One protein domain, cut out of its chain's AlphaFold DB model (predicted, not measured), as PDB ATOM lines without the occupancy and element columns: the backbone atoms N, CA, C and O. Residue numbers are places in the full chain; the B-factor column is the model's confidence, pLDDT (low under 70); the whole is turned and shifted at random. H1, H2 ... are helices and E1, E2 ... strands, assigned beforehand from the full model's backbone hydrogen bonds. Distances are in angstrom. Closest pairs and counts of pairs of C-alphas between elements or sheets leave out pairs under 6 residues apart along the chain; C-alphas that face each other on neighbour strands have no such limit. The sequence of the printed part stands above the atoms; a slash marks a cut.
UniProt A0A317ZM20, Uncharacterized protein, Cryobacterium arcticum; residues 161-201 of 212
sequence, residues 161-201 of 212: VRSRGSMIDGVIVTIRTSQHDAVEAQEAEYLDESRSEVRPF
ATOM      1  N   VAL A 161     285.639 257.069 376.809       90.00
ATOM      2  CA  VAL A 161     286.236 258.123 375.975       90.00
ATOM      3  C   VAL A 161     286.672 257.620 374.602       90.00
ATOM      4  O   VAL A 161     286.835 258.403 373.665       90.00
ATOM      5  N   ARG A 162     286.879 256.306 374.451       87.75
ATOM      6  CA  ARG A 162     287.334 255.706 373.195       87.75
ATOM      7  C   ARG A 162     286.743 254.322 372.978       87.75
ATOM      8  O   ARG A 162     286.701 253.504 373.889       87.75
ATOM      9  N   SER A 163     286.385 254.031 371.731       91.31
ATOM     10  CA  SER A 163     286.045 252.685 371.269       91.31
ATOM     11  C   SER A 163     286.831 252.359 369.997       91.31
ATOM     12  O   SER A 163     286.932 253.194 369.097       91.31
ATOM     13  N   ARG A 164     287.426 251.167 369.927       91.12
ATOM     14  CA  ARG A 164     288.122 250.647 368.740       91.12
ATOM     15  C   ARG A 164     287.590 249.257 368.411       91.12
ATOM     16  O   ARG A 164     287.641 248.371 369.257       91.12
ATOM     17  N   GLY A 165     287.119 249.070 367.182       89.88
ATOM     18  CA  GLY A 165     286.759 247.759 366.642       89.88
ATOM     19  C   GLY A 165     287.914 247.153 365.849       89.88
ATOM     20  O   GLY A 165     288.640 247.864 365.155       89.88
ATOM     21  N   SER A 166     288.102 245.843 365.937       90.88
ATOM     22  CA  SER A 166     289.033 245.089 365.091       90.88
ATOM     23  C   SER A 166     288.425 243.744 364.715       90.88
ATOM     24  O   SER A 166     287.713 243.145 365.514       90.88
ATOM     25  N   MET A 167     288.694 243.273 363.498       91.12
ATOM     26  CA  MET A 167     288.301 241.933 363.061       91.12
ATOM     27  C   MET A 167     289.372 240.935 363.495       91.12
ATOM     28  O   MET A 167     290.518 241.048 363.062       91.12
ATOM     29  N   ILE A 168     289.005 239.968 364.335       90.38
ATOM     30  CA  ILE A 168     289.873 238.868 364.772       90.38
ATOM     31  C   ILE A 168     289.119 237.569 364.491       90.38
ATOM     32  O   ILE A 168     288.006 237.392 364.979       90.38
ATOM     33  N   ASP A 169     289.684 236.700 363.650       91.00
ATOM     34  CA  ASP A 169     289.101 235.401 363.273       91.00
ATOM     35  C   ASP A 169     287.635 235.472 362.800       91.00
ATOM     36  O   ASP A 169     286.799 234.632 363.124       91.00
ATOM     37  N   GLY A 170     287.298 236.514 362.029       90.06
ATOM     38  CA  GLY A 170     285.941 236.731 361.512       90.06
ATOM     39  C   GLY A 170     284.956 237.333 362.522       90.06
ATOM     40  O   GLY A 170     283.794 237.540 362.177       90.06
ATOM     41  N   VAL A 171     285.406 237.663 363.736       88.44
ATOM     42  CA  VAL A 171     284.597 238.277 364.796       88.44
ATOM     43  C   VAL A 171     285.020 239.730 365.009       88.44
ATOM     44  O   VAL A 171     286.208 240.041 365.089       88.44
ATOM     45  N   ILE A 172     284.041 240.632 365.131       89.00
ATOM     46  CA  ILE A 172     284.295 242.015 365.553       89.00
ATOM     47  C   ILE A 172     284.578 242.010 367.054       89.00
ATOM     48  O   ILE A 172     283.704 241.700 367.862       89.00
ATOM     49  N   VAL A 173     285.790 242.402 367.426       88.75
ATOM     50  CA  VAL A 173     286.187 242.647 368.811       88.75
ATOM     51  C   VAL A 173     286.233 244.151 369.039       88.75
ATOM     52  O   VAL A 173     287.013 244.860 368.403       88.75
ATOM     53  N   THR A 174     285.404 244.634 369.963       91.25
ATOM     54  CA  THR A 174     285.360 246.047 370.355       91.25
ATOM     55  C   THR A 174     286.056 246.245 371.695       91.25
ATOM     56  O   THR A 174     285.681 245.652 372.709       91.25
ATOM     57  N   ILE A 175     287.062 247.114 371.712       92.44
ATOM     58  CA  ILE A 175     287.767 247.545 372.919       92.44
ATOM     59  C   ILE A 175     287.301 248.954 373.262       92.44
ATOM     60  O   ILE A 175     287.510 249.888 372.486       92.44
ATOM     61  N   ARG A 176     286.675 249.095 374.431       94.38
ATOM     62  CA  ARG A 176     286.282 250.373 375.022       94.38
ATOM     63  C   ARG A 176     287.277 250.744 376.107       94.38
ATOM     64  O   ARG A 176     287.514 249.942 377.009       94.38
ATOM     65  N   THR A 177     287.807 251.951 376.014       92.94
ATOM     66  CA  THR A 177     288.714 252.545 376.993       92.94
ATOM     67  C   THR A 177     287.967 253.676 377.680       92.94
ATOM     68  O   THR A 177     287.432 254.564 377.006       92.94
ATOM     69  N   SER A 178     287.892 253.622 379.005       93.56
ATOM     70  CA  SER A 178     287.337 254.703 379.813       93.56
ATOM     71  C   SER A 178     288.392 255.742 380.171       93.56
ATOM     72  O   SER A 178     289.592 255.540 379.974       93.56
ATOM     73  N   GLN A 179     287.950 256.871 380.711       92.25
ATOM     74  CA  GLN A 179     288.863 257.858 381.274       92.25
ATOM     75  C   GLN A 179     289.673 257.289 382.450       92.25
ATOM     76  O   GLN A 179     290.834 257.655 382.614       92.25
ATOM     77  N   HIS A 180     289.098 256.372 383.241       91.81
ATOM     78  CA  HIS A 180     289.838 255.674 384.296       91.81
ATOM     79  C   HIS A 180     290.979 254.835 383.727       91.81
ATOM     80  O   HIS A 180     292.099 254.934 384.220       91.81
ATOM     81  N   ASP A 181     290.728 254.086 382.651       92.06
ATOM     82  CA  ASP A 181     291.767 253.278 382.007       92.06
ATOM     83  C   ASP A 181     292.913 254.151 381.478       92.06
ATOM     84  O   ASP A 181     294.078 253.798 381.627       92.06
ATOM     85  N   ALA A 182     292.590 255.305 380.880       88.69
ATOM     86  CA  ALA A 182     293.589 256.243 380.371       88.69
ATOM     87  C   ALA A 182     294.463 256.823 381.497       88.69
ATOM     88  O   ALA A 182     295.675 256.956 381.333       88.69
ATOM     89  N   VAL A 183     293.871 257.133 382.655       88.81
ATOM     90  CA  VAL A 183     294.626 257.595 383.830       88.81
ATOM     91  C   VAL A 183     295.493 256.478 384.412       88.81
ATOM     92  O   VAL A 183     296.664 256.696 384.713       88.81
ATOM     93  N   GLU A 184     294.956 255.262 384.528       89.88
ATOM     94  CA  GLU A 184     295.702 254.096 385.020       89.88
ATOM     95  C   GLU A 184     296.863 253.709 384.092       89.88
ATOM     96  O   GLU A 184     297.916 253.287 384.568       89.88
ATOM     97  N   ALA A 185     296.706 253.920 382.783       89.12
ATOM     98  CA  ALA A 185     297.758 253.751 381.784       89.12
ATOM     99  C   ALA A 185     298.773 254.911 381.741       89.12
ATOM    100  O   ALA A 185     299.691 254.872 380.926       89.12
ATOM    101  N   GLN A 186     298.630 255.932 382.600       88.06
ATOM    102  CA  GLN A 186     299.448 257.153 382.594       88.06
ATOM    103  C   GLN A 186     299.392 257.918 381.259       88.06
ATOM    104  O   GLN A 186     300.338 258.599 380.875       88.06
ATOM    105  N   GLU A 187     298.266 257.823 380.549       85.81
ATOM    106  CA  GLU A 187     297.980 258.567 379.315       85.81
ATOM    107  C   GLU A 187     297.161 259.841 379.584       85.81
ATOM    108  O   GLU A 187     297.087 260.732 378.734       85.81
ATOM    109  N   ALA A 188     296.577 259.962 380.778       86.75
ATOM    110  CA  ALA A 188     295.859 261.143 381.234       86.75
ATOM    111  C   ALA A 188     295.986 261.357 382.752       86.75
ATOM    112  O   ALA A 188     296.380 260.459 383.492       86.75
ATOM    113  N   GLU A 189     295.594 262.538 383.223       87.50
ATOM    114  CA  GLU A 189     295.439 262.862 384.644       87.50
ATOM    115  C   GLU A 189     294.038 263.409 384.925       87.50
ATOM    116  O   GLU A 189     293.425 264.035 384.056       87.50
ATOM    117  N   TYR A 190     293.524 263.184 386.137       86.31
ATOM    118  CA  TYR A 190     292.286 263.830 386.568       86.31
ATOM    119  C   TYR A 190     292.507 265.313 386.818       86.31
ATOM    120  O   TYR A 190     293.481 265.703 387.455       86.31
ATOM    121  N   LEU A 191     291.558 266.120 386.351       84.00
ATOM    122  CA  LEU A 191     291.573 267.566 386.549       84.00
ATOM    123  C   LEU A 191     291.017 267.994 387.909       84.00
ATOM    124  O   LEU A 191     291.322 269.089 388.376       84.00
ATOM    125  N   ASP A 192     290.205 267.148 388.539       82.25
ATOM    126  CA  ASP A 192     289.516 267.472 389.780       82.25
ATOM    127  C   ASP A 192     289.441 266.281 390.753       82.25
ATOM    128  O   ASP A 192     289.782 265.134 390.445       82.25
ATOM    129  N   GLU A 193     288.948 266.559 391.960       72.31
ATOM    130  CA  GLU A 193     288.677 265.534 392.972       72.31
ATOM    131  C   GLU A 193     287.464 264.657 392.622       72.31
ATOM    132  O   GLU A 193     287.323 263.541 393.134       72.31
ATOM    133  N   SER A 194     286.580 265.138 391.737       68.19
ATOM    134  CA  SER A 194     285.449 264.350 391.244       68.19
ATOM    135  C   SER A 194     285.909 263.211 390.330       68.19
ATOM    136  O   SER A 194     285.190 262.222 390.192       68.19
ATOM    137  N   ARG A 195     287.131 263.287 389.788       78.81
ATOM    138  CA  ARG A 195     287.737 262.316 388.876       78.81
ATOM    139  C   ARG A 195     286.856 262.019 387.662       78.81
ATOM    140  O   ARG A 195     286.832 260.892 387.169       78.81
ATOM    141  N   SER A 196     286.084 263.010 387.221       72.69
ATOM    142  CA  SER A 196     285.191 262.875 386.066       72.69
ATOM    143  C   SER A 196     285.817 263.443 384.795       72.69
ATOM    144  O   SER A 196     285.677 262.846 383.730       72.69
ATOM    145  N   GLU A 197     286.585 264.526 384.919       77.31
ATOM    146  CA  GLU A 197     287.289 265.167 383.812       77.31
ATOM    147  C   GLU A 197     288.769 264.777 383.780       77.31
ATOM    148  O   GLU A 197     289.445 264.738 384.814       77.31
ATOM    149  N   VAL A 198     289.286 264.507 382.578       82.75
ATOM    150  CA  VAL A 198     290.687 264.129 382.363       82.75
ATOM    151  C   VAL A 198     291.381 265.039 381.359       82.75
ATOM    152  O   VAL A 198     290.790 265.459 380.363       82.75
ATOM    153  N   ARG A 199     292.670 265.292 381.586       82.75
ATOM    154  CA  ARG A 199     293.563 265.939 380.624       82.75
ATOM    155  C   ARG A 199     294.546 264.907 380.076       82.75
ATOM    156  O   ARG A 199     295.250 264.287 380.869       82.75
ATOM    157  N   PRO A 200     294.627 264.717 378.750       79.00
ATOM    158  CA  PRO A 200     295.615 263.817 378.174       79.00
ATOM    159  C   PRO A 200     297.028 264.367 378.385       79.00
ATOM    160  O   PRO A 200     297.260 265.579 378.276       79.00
ATOM    161  N   PHE A 201     297.982 263.470 378.620       73.56
ATOM    162  CA  PHE A 201     299.395 263.808 378.536       73.56
ATOM    163  C   PHE A 201     299.735 264.024 377.064       73.56
ATOM    164  O   PHE A 201     299.999 263.088 376.311       73.56
TER     165      PHE A 201
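What this domain is: This is residues 161 to 201 of the 212 residues of an uncharacterized protein of Cryobacterium arcticum (UniProt A0A317ZM20). A long two-stranded hairpin, E1 and E2, makes an arm, and at the end of the arm where E2 finishes sits a small head of one short helix, H1, and a second, much shorter hairpin, E3 and E4. The printed part has 41 residues with one named helix and four named strands, in the order E1, E2, H1, E3, E4. The two sheets, E1 - E2 and E3 - E4, are antiparallel, and the class is mixed, helices and strands. The whole is only just loose, close to extended, with a radius of gyration of the C-alphas of 13.2 A, and spans 42 by 16 by 12 A.

How they stand to each other: E1, residues 161 to 168, and E2, residues 171 to 178, form a hairpin, antiparallel at 160 degrees between their directions. N 164 and O 175 are within hydrogen-bond range at 2.9 A, as are N 173 and O 166 at 2.8 A. H1, residues 179 to 184, follows E2 with no residue between them. In H1 every O i to N i+4 pair is within hydrogen-bond range. E3, residues 188 to 190, and E4, residues 198 to 200, form a second hairpin, antiparallel at 155 degrees, with N 199 and O 189 2.9 A apart. The closest C-alphas of H1 and E3 are those of Val 183 and Glu 189, 5.4 A apart. Those of H1 and E4 are of Gln 179 and Val 198, 6.6 A apart. E1 and E2 are both apart from E3 and E4.

Where its parts are: E1 begins at C-alpha 161, (286.236, 258.123, 375.975), and is 22.6 A long. E2 is 22.4 A long and ends at C-alpha 178, (287.337, 254.703, 379.813). H1 measures 8.7 A. E4 ends at C-alpha 200, (295.615, 263.817, 378.174).

The domain as a whole: The C-alphas farthest apart are those of Gly 170 and Glu 193, at 42.7 A. The printed part has no cut and no long link. Mean pLDDT of the printed part is 86.7, and residue 194 is under 70.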